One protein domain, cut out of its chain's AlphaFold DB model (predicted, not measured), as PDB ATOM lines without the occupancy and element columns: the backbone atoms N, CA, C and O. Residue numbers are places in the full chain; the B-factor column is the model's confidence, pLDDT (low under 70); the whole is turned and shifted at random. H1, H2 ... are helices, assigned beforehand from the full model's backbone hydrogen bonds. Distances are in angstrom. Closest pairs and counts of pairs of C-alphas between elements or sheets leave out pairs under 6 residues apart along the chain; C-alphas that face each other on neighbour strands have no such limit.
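AT A GLANCE: This is residues 47 to 116 of the 162 residues of an uncharacterized protein of bacterium J10(2018) (UniProt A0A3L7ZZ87). A long helical hairpin, H1 and H2, is splayed open at its link end, where residues 64 to 87 stick out, and it comes together at the other end, where the shorter H3 folds back from the end of H2 at a steep angle. H1 and H2 make the long axis, and the far end of H3, with residues 110 to 116, sticks out to one side. The printed part has 70 residues with three named helices, H1, H2 and H3 in that order along the chain, and no named strand; the class is all helix. The whole is loose, with a radius of gyration of the C-alphas of 14.6 A, and elongated, spanning 42 by 24 by 20 A.

HOW THE PARTS SIT: H1, residues 47 to 72, is the longest helix, and it touches H2, residues 78 to 100. Their closest C-alphas are those of Gln 48 and Ile 99, 5.9 A apart. They run opposite ways at a shallow tilt of 13 degrees, a helical hairpin. H1 touches H2 with residues 48 to 59 alone, and H2 touches H1 with residues 92 to 100 alone. H3, residues 102 to 115, is close to H2 but not clearly touching it, with 2 pairs of C-alphas within 8 A. The closest C-alphas of this pair are those of Lys 97 and Tyr 105, 5.7 A apart. H2 and H3 run opposite ways at a steep tilt of 51 degrees. H1 and H3 are apart. In H2 every O i to N i+4 pair is within hydrogen-bond range; in H1 21 of 22 such pairs are, and in H3 9 of 10.

IN THESE COORDINATES: H1 has 26 residues and measures 38.3 A from C-alpha 47 at (95.050, 114.428, 150.801) to C-alpha 72 at (99.496, 104.496, 114.115). H2 has 23 residues and measures 32.9 A from its first to its last C-alpha; C-alpha 78 is at (83.609, 101.050, 116.673). H3 has 14 residues and measures 20.0 A, and its last C-alpha, that of Asn 115, is at (75.864, 121.206, 135.641).

THE WHOLE: The two C-alphas farthest apart are those of Thr 72 and Asp 103, at 42.6 A. Without the stretches that stand free, the body has 39 residues and spans 29 by 22 by 12 A. The printed part has no cut. The links H1 to H2, with 5 residues, and H2 to H3, with 1 residue, are tight. The mean pLDDT of the printed part is 87.1, and residues 71 to 76, of which 71 to 72 belong to H1, are under 70.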
ATOM      1  N   GLU A  47      94.693 115.756 151.292       91.88
ATOM      2  CA  GLU A  47      95.050 114.428 150.801       91.88
ATOM      3  C   GLU A  47      94.174 113.999 149.618       91.88
ATOM      4  O   GLU A  47      94.692 113.518 148.607       91.88
ATOM      5  N   GLN A  48      92.856 114.211 149.709       92.38
ATOM      6  CA  GLN A  48      91.925 113.917 148.616       92.38
ATOM      7  C   GLN A  48      92.243 114.758 147.378       92.38
ATOM      8  O   GLN A  48      92.288 114.229 146.268       92.38
ATOM      9  N   GLN A  49      92.530 116.051 147.557       92.62
ATOM     10  CA  GLN A  49      92.927 116.941 146.464       92.62
ATOM     11  C   GLN A  49      94.184 116.433 145.757       92.62
ATOM     12  O   GLN A  49      94.208 116.363 144.527       92.62
ATOM     13  N   THR A  50      95.198 116.017 146.517       94.50
ATOM     14  CA  THR A  50      96.446 115.476 145.961       94.50
ATOM     15  C   THR A  50      96.186 114.198 145.163       94.50
ATOM     16  O   THR A  50      96.598 114.096 144.007       94.50
ATOM     17  N   LYS A  51      95.420 113.251 145.723       93.94
ATOM     18  CA  LYS A  51      95.045 112.001 145.036       93.94
ATOM     19  C   LYS A  51      94.266 112.264 143.741       93.94
ATOM     20  O   LYS A  51      94.553 111.653 142.713       93.94
ATOM     21  N   LEU A  52      93.330 113.217 143.751       94.44
ATOM     22  CA  LEU A  52      92.563 113.608 142.563       94.44
ATOM     23  C   LEU A  52      93.436 114.273 141.490       94.44
ATOM     24  O   LEU A  52      93.229 114.036 140.295       94.44
ATOM     25  N   GLN A  53      94.414 115.092 141.883       92.75
ATOM     26  CA  GLN A  53      95.357 115.706 140.945       92.75
ATOM     27  C   GLN A  53      96.236 114.652 140.264       92.75
ATOM     28  O   GLN A  53      96.356 114.671 139.034       92.75
ATOM     29  N   THR A  54      96.767 113.696 141.030       94.62
ATOM     30  CA  THR A  54      97.529 112.557 140.499       94.62
ATOM     31  C   THR A  54      96.679 111.738 139.528       94.62
ATOM     32  O   THR A  54      97.062 111.568 138.369       94.62
ATOM     33  N   LEU A  55      95.460 111.357 139.927       94.44
ATOM     34  CA  LEU A  55      94.525 110.618 139.073       94.44
ATOM     35  C   LEU A  55      94.226 111.362 137.759       94.44
ATOM     36  O   LEU A  55      94.154 110.762 136.679       94.44
ATOM     37  N   LYS A  56      94.062 112.691 137.817       91.25
ATOM     38  CA  LYS A  56      93.826 113.534 136.637       91.25
ATOM     39  C   LYS A  56      95.039 113.548 135.705       91.25
ATOM     40  O   LYS A  56      94.860 113.470 134.485       91.25
ATOM     41  N   ALA A  57      96.250 113.641 136.253       92.62
ATOM     42  CA  ALA A  57      97.491 113.610 135.486       92.62
ATOM     43  C   ALA A  57      97.686 112.255 134.788       92.62
ATOM     44  O   ALA A  57      97.897 112.217 133.572       92.62
ATOM     45  N   GLU A  58      97.501 111.151 135.511       92.38
ATOM     46  CA  GLU A  58      97.582 109.790 134.970       92.38
ATOM     47  C   GLU A  58      96.547 109.550 133.873       92.38
ATOM     48  O   GLU A  58      96.871 109.087 132.779       92.38
ATOM     49  N   THR A  59      95.292 109.937 134.118       90.44
ATOM     50  CA  THR A  59      94.215 109.804 133.130       90.44
ATOM     51  C   THR A  59      94.528 110.606 131.865       90.44
ATOM     52  O   THR A  59      94.276 110.147 130.746       90.44
ATOM     53  N   LYS A  60      95.100 111.809 132.007       89.81
ATOM     54  CA  LYS A  60      95.536 112.632 130.872       89.81
ATOM     55  C   LYS A  60      96.665 111.948 130.098       89.81
ATOM     56  O   LYS A  60      96.581 111.888 128.871       89.81
ATOM     57  N   ALA A  61      97.663 111.398 130.786       90.69
ATOM     58  CA  ALA A  61      98.767 110.667 130.170       90.69
ATOM     59  C   ALA A  61      98.275 109.416 129.420       90.69
ATOM     60  O   ALA A  61      98.561 109.271 128.228       90.69
ATOM     61  N   LYS A  62      97.432 108.583 130.055       88.00
ATOM     62  CA  LYS A  62      96.777 107.413 129.436       88.00
ATOM     63  C   LYS A  62      96.030 107.812 128.156       88.00
ATOM     64  O   LYS A  62      96.225 107.211 127.100       88.00
ATOM     65  N   ARG A  63      95.224 108.884 128.195       86.31
ATOM     66  CA  ARG A  63      94.500 109.386 127.007       86.31
ATOM     67  C   ARG A  63      95.437 109.860 125.897       86.31
ATOM     68  O   ARG A  63      95.151 109.616 124.726       86.31
ATOM     69  N   GLN A  64      96.532 110.540 126.235       87.88
ATOM     70  CA  GLN A  64      97.515 110.998 125.251       87.88
ATOM     71  C   GLN A  64      98.254 109.825 124.596       87.88
ATOM     72  O   GLN A  64      98.428 109.838 123.378       87.88
ATOM     73  N   ALA A  65      98.630 108.800 125.365       86.12
ATOM     74  CA  ALA A  65      99.234 107.576 124.841       86.12
ATOM     75  C   ALA A  65      98.280 106.854 123.875       86.12
ATOM     76  O   ALA A  65      98.641 106.594 122.729       86.12
ATOM     77  N   MET A  66      97.019 106.662 124.279       80.81
ATOM     78  CA  MET A  66      95.975 106.069 123.431       80.81
ATOM     79  C   MET A  66      95.716 106.891 122.159       80.81
ATOM     80  O   MET A  66      95.461 106.340 121.091       80.81
ATOM     81  N   ALA A  67      95.784 108.223 122.240       81.38
ATOM     82  CA  ALA A  67      95.636 109.090 121.074       81.38
ATOM     83  C   ALA A  67      96.816 108.969 120.095       81.38
ATOM     84  O   ALA A  67      96.595 109.055 118.887       81.38
ATOM     85  N   LYS A  68      98.044 108.766 120.595       80.56
ATOM     86  CA  LYS A  68      99.235 108.511 119.771       80.56
ATOM     87  C   LYS A  68      99.161 107.134 119.103       80.56
ATOM     88  O   LYS A  68      99.304 107.071 117.887       80.56
ATOM     89  N   ASP A  69      98.827 106.076 119.847       75.12
ATOM     90  CA  ASP A  69      98.672 104.712 119.298       75.12
ATOM     91  C   ASP A  69      97.518 104.622 118.281       75.12
ATOM     92  O   ASP A  69      97.584 103.918 117.279       75.12
ATOM     93  N   ARG A  70      96.469 105.434 118.446       72.19
ATOM     94  CA  ARG A  70      95.383 105.527 117.458       72.19
ATOM     95  C   ARG A  70      95.805 106.182 116.136       72.19
ATOM     96  O   ARG A  70      95.166 105.928 115.117       72.19
ATOM     97  N   LYS A  71      96.825 107.049 116.132       67.56
ATOM     98  CA  LYS A  71      97.361 107.613 114.878       67.56
ATOM     99  C   LYS A  71      98.122 106.558 114.074       67.56
ATOM    100  O   LYS A  71      98.145 106.660 112.855       67.56
ATOM    101  N   THR A  72      98.707 105.564 114.742       66.44
ATOM    102  CA  THR A  72      99.496 104.496 114.115       66.44
ATOM    103  C   THR A  72      98.653 103.265 113.774       66.44
ATOM    104  O   THR A  72      98.910 102.617 112.764       66.44
ATOM    105  N   LYS A  73      97.598 102.969 114.547       64.00
ATOM    106  CA  LYS A  73      96.684 101.835 114.319       64.00
ATOM    107  C   LYS A  73      95.294 102.321 113.910       64.00
ATOM    108  O   LYS A  73      94.447 102.666 114.737       64.00
ATOM    109  N   VAL A  74      95.049 102.359 112.603       58.69
ATOM    110  CA  VAL A  74      93.765 102.777 112.026       58.69
ATOM    111  C   VAL A  74      92.845 101.560 111.854       58.69
ATOM    112  O   VAL A  74      93.197 100.619 111.155       58.69
ATOM    113  N   LYS A  75      91.638 101.656 112.447       62.75
ATOM    114  CA  LYS A  75      90.488 100.712 112.444       62.75
ATOM    115  C   LYS A  75      90.479  99.645 113.549       62.75
ATOM    116  O   LYS A  75      90.447  98.451 113.278       62.75
ATOM    117  N   THR A  76      90.371 100.069 114.806       62.72
ATOM    118  CA  THR A  76      89.656  99.239 115.789       62.72
ATOM    119  C   THR A  76      88.152  99.363 115.559       62.72
ATOM    120  O   THR A  76      87.659 100.446 115.227       62.72
ATOM    121  N   ASP A  77      87.435  98.249 115.705       74.88
ATOM    122  CA  ASP A  77      85.976  98.199 115.616       74.88
ATOM    123  C   ASP A  77      85.345  99.288 116.507       74.88
ATOM    124  O   ASP A  77      85.769  99.522 117.648       74.88
ATOM    125  N   ARG A  78      84.341  99.991 115.971       78.44
ATOM    126  CA  ARG A  78      83.609 101.050 116.673       78.44
ATOM    127  C   ARG A  78      83.020 100.530 117.985       78.44
ATOM    128  O   ARG A  78      82.995 101.290 118.955       78.44
ATOM    129  N   THR A  79      82.581  99.272 118.016       81.56
ATOM    130  CA  THR A  79      82.031  98.598 119.205       81.56
ATOM    131  C   THR A  79      83.096  98.452 120.292       81.56
ATOM    132  O   THR A  79      82.963  99.059 121.353       81.56
ATOM    133  N   LYS A  80      84.221  97.801 119.977       81.88
ATOM    134  CA  LYS A  80      85.374  97.619 120.877       81.88
ATOM    135  C   LYS A  80      85.887  98.946 121.420       81.88
ATOM    136  O   LYS A  80      86.264  99.071 122.583       81.88
ATOM    137  N   ARG A  81      85.867  99.989 120.590       80.44
ATOM    138  CA  ARG A  81      86.241 101.335 121.019       80.44
ATOM    139  C   ARG A  81      85.236 101.944 121.995       80.44
ATOM    140  O   ARG A  81      85.649 102.614 122.941       80.44
ATOM    141  N   ALA A  82      83.940 101.774 121.758       82.81
ATOM    142  CA  ALA A  82      82.911 102.247 122.676       82.81
ATOM    143  C   ALA A  82      83.000 101.517 124.026       82.81
ATOM    144  O   ALA A  82      82.896 102.165 125.067       82.81
ATOM    145  N   GLU A  83      83.263 100.212 124.013       87.25
ATOM    146  CA  GLU A  83      83.477  99.393 125.210       87.25
ATOM    147  C   GLU A  83      84.713  99.836 125.993       87.25
ATOM    148  O   GLU A  83      84.598 100.144 127.177       87.25
ATOM    149  N   ALA A  84      85.862 100.001 125.333       85.25
ATOM    150  CA  ALA A  84      87.078 100.504 125.974       85.25
ATOM    151  C   ALA A  84      86.876 101.900 126.596       85.25
ATOM    152  O   ALA A  84      87.359 102.187 127.692       85.25
ATOM    153  N   MET A  85      86.111 102.775 125.933       84.62
ATOM    154  CA  MET A  85      85.765 104.087 126.487       84.62
ATOM    155  C   MET A  85      84.873 103.966 127.725       84.62
ATOM    156  O   MET A  85      85.122 104.666 128.707       84.62
ATOM    157  N   LYS A  86      83.859 103.089 127.702       89.12
ATOM    158  CA  LYS A  86      83.012 102.806 128.872       89.12
ATOM    159  C   LYS A  86      83.840 102.252 130.035       89.12
ATOM    160  O   LYS A  86      83.698 102.763 131.139       89.12
ATOM    161  N   ALA A  87      84.739 101.303 129.775       90.00
ATOM    162  CA  ALA A  87      85.630 100.733 130.782       90.00
ATOM    163  C   ALA A  87      86.508 101.808 131.441       90.00
ATOM    164  O   ALA A  87      86.494 101.941 132.657       90.00
ATOM    165  N   SER A  88      87.162 102.670 130.650       88.06
ATOM    166  CA  SER A  88      88.001 103.750 131.203       88.06
ATOM    167  C   SER A  88      87.217 104.779 132.028       88.06
ATOM    168  O   SER A  88      87.737 105.359 132.979       88.06
ATOM    169  N   LYS A  89      85.952 105.036 131.662       90.88
ATOM    170  CA  LYS A  89      85.070 105.914 132.439       90.88
ATOM    171  C   LYS A  89      84.677 105.255 133.752       90.88
ATOM    172  O   LYS A  89      84.643 105.943 134.762       90.88
ATOM    173  N   LYS A  90      84.389 103.952 133.725       94.25
ATOM    174  CA  LYS A  90      84.067 103.174 134.920       94.25
ATOM    175  C   LYS A  90      85.247 103.163 135.897       94.25
ATOM    176  O   LYS A  90      85.050 103.555 137.036       94.25
ATOM    177  N   GLU A  91      86.454 102.862 135.417       94.06
ATOM    178  CA  GLU A  91      87.694 102.905 136.215       94.06
ATOM    179  C   GLU A  91      87.893 104.283 136.870       94.06
ATOM    180  O   GLU A  91      88.162 104.386 138.060       94.06
ATOM    181  N   TYR A  92      87.691 105.373 136.118       94.44
ATOM    182  CA  TYR A  92      87.786 106.724 136.676       94.44
ATOM    183  C   TYR A  92      86.760 106.976 137.789       94.44
ATOM    184  O   TYR A  92      87.099 107.561 138.813       94.44
ATOM    185  N   LEU A  93      85.512 106.554 137.585       94.50
ATOM    186  CA  LEU A  93      84.444 106.724 138.568       94.50
ATOM    187  C   LEU A  93      84.697 105.904 139.840       94.50
ATOM    188  O   LEU A  93      84.444 106.406 140.932       94.50
ATOM    189  N   GLU A  94      85.235 104.692 139.712       95.25
ATOM    190  CA  GLU A  94      85.634 103.851 140.848       95.25
ATOM    191  C   GLU A  94      86.759 104.513 141.656       95.25
ATOM    192  O   GLU A  94      86.590 104.731 142.853       95.25
ATOM    193  N   ASN A  95      87.824 104.977 140.996       94.69
ATOM    194  CA  ASN A  95      88.927 105.671 141.671       94.69
ATOM    195  C   ASN A  95      88.467 106.966 142.367       94.69
ATOM    196  O   ASN A  95      88.922 107.293 143.460       94.69
ATOM    197  N   VAL A  96      87.551 107.726 141.756       95.44
ATOM    198  CA  VAL A  96      86.986 108.931 142.391       95.44
ATOM    199  C   VAL A  96      86.124 108.562 143.600       95.44
ATOM    200  O   VAL A  96      86.215 109.234 144.627       95.44
ATOM    201  N   LYS A  97      85.324 107.492 143.511       95.12
ATOM    202  CA  LYS A  97      84.515 106.992 144.630       95.12
ATOM    203  C   LYS A  97      85.387 106.587 145.820       95.12
ATOM    204  O   LYS A  97      85.046 106.919 146.950       95.12
ATOM    205  N   GLU A  98      86.507 105.915 145.571       95.06
ATOM    206  CA  GLU A  98      87.468 105.535 146.615       95.06
ATOM    207  C   GLU A  98      88.091 106.752 147.311       95.06
ATOM    208  O   GLU A  98      88.311 106.723 148.520       95.06
ATOM    209  N   ILE A  99      88.341 107.842 146.578       95.00
ATOM    210  CA  ILE A  99      88.931 109.059 147.149       95.00
ATOM    211  C   ILE A  99      87.901 109.874 147.948       95.00
ATOM    212  O   ILE A  99      88.229 110.375 149.022       95.00
ATOM    213  N   LEU A 100      86.682 110.042 147.429       92.69
ATOM    214  CA  LEU A 100      85.654 110.910 148.020       92.69
ATOM    215  C   LEU A 100      84.856 110.244 149.154       92.69
ATOM    216  O   LEU A 100      84.347 110.926 150.039       92.69
ATOM    217  N   GLY A 101      84.724 108.917 149.139       91.06
ATOM    218  CA  GLY A 101      83.757 108.223 149.989       91.06
ATOM    219  C   GLY A 101      82.313 108.344 149.465       91.06
ATOM    220  O   GLY A 101      82.046 109.083 148.513       91.06
ATOM    221  N   PRO A 102      81.361 107.582 150.037       92.44
ATOM    222  CA  PRO A 102      80.030 107.389 149.455       92.44
ATOM    223  C   PRO A 102      79.187 108.671 149.391       92.44
ATOM    224  O   PRO A 102      78.616 108.949 148.339       92.44
ATOM    225  N   ASP A 103      79.156 109.473 150.457       90.94
ATOM    226  CA  ASP A 103      78.266 110.642 150.541       90.94
ATOM    227  C   ASP A 103      78.717 111.777 149.610       90.94
ATOM    228  O   ASP A 103      77.927 112.331 148.845       90.94
ATOM    229  N   GLN A 104      80.019 112.078 149.596       93.25
ATOM    230  CA  GLN A 104      80.597 113.082 148.694       93.25
ATOM    231  C   GLN A 104      80.494 112.653 147.221       93.25
ATOM    232  O   GLN A 104      80.343 113.491 146.330       93.25
ATOM    233  N   TYR A 105      80.551 111.345 146.951       96.25
ATOM    234  CA  TYR A 105      80.444 110.814 145.597       96.25
ATOM    235  C   TYR A 105      79.047 111.015 144.984       96.25
ATOM    236  O   TYR A 105      78.948 111.234 143.777       96.25
ATOM    237  N   VAL A 106      77.975 111.010 145.786       95.19
ATOM    238  CA  VAL A 106      76.617 111.318 145.295       95.19
ATOM    239  C   VAL A 106      76.536 112.764 144.808       95.19
ATOM    240  O   VAL A 106      76.142 112.990 143.665       95.19
ATOM    241  N   VAL A 107      77.016 113.723 145.605       93.69
ATOM    242  CA  VAL A 107      77.054 115.151 145.228       93.69
ATOM    243  C   VAL A 107      77.870 115.358 143.947       93.69
ATOM    244  O   VAL A 107      77.472 116.099 143.048       93.69
ATOM    245  N   PHE A 108      78.991 114.647 143.804       95.06
ATOM    246  CA  PHE A 108      79.796 114.662 142.580       95.06
ATOM    247  C   PHE A 108      79.004 114.185 141.349       95.06
ATOM    248  O   PHE A 108      79.078 114.803 140.282       95.06
ATOM    249  N   LEU A 109      78.232 113.102 141.476       94.12
ATOM    250  CA  LEU A 109      77.387 112.599 140.391       94.12
ATOM    251  C   LEU A 109      76.244 113.563 140.056       94.12
ATOM    252  O   LEU A 109      75.997 113.812 138.874       94.12
ATOM    253  N   GLU A 110      75.594 114.141 141.066       93.00
ATOM    254  CA  GLU A 110      74.563 115.170 140.890       93.00
ATOM    255  C   GLU A 110      75.119 116.373 140.126       93.00
ATOM    256  O   GLU A 110      74.535 116.800 139.131       93.00
ATOM    257  N   ASN A 111      76.308 116.851 140.495       92.62
ATOM    258  CA  ASN A 111      76.979 117.944 139.797       92.62
ATOM    259  C   ASN A 111      77.283 117.617 138.332       92.62
ATOM    260  O   ASN A 111      77.160 118.487 137.466       92.62
ATOM    261  N   ILE A 112      77.676 116.377 138.026       89.81
ATOM    262  CA  ILE A 112      77.884 115.948 136.638       89.81
ATOM    263  C   ILE A 112      76.572 116.008 135.858       89.81
ATOM    264  O   ILE A 112      76.561 116.511 134.738       89.81
ATOM    265  N   VAL A 113      75.478 115.504 136.429       89.19
ATOM    266  CA  VAL A 113      74.182 115.432 135.742       89.19
ATOM    267  C   VAL A 113      73.553 116.817 135.570       89.19
ATOM    268  O   VAL A 113      73.042 117.119 134.495       89.19
ATOM    269  N   LEU A 114      73.604 117.659 136.604       87.25
ATOM    270  CA  LEU A 114      72.939 118.962 136.626       87.25
ATOM    271  C   LEU A 114      73.733 120.042 135.890       87.25
ATOM    272  O   LEU A 114      73.156 120.845 135.160       87.25
ATOM    273  N   ASN A 115      75.057 120.068 136.071       82.50
ATOM    274  CA  ASN A 115      75.864 121.206 135.641       82.50
ATOM    275  C   ASN A 115      76.658 120.924 134.366       82.50
ATOM    276  O   ASN A 115      76.953 121.856 133.617       82.50
ATOM    277  N   GLN A 116      77.020 119.671 134.067       76.19
ATOM    278  CA  GLN A 116      77.818 119.406 132.870       76.19
ATOM    279  C   GLN A 116      76.927 119.252 131.636       76.19
ATOM    280  O   GLN A 116      76.158 118.295 131.543       76.19
TER     281      GLN A 116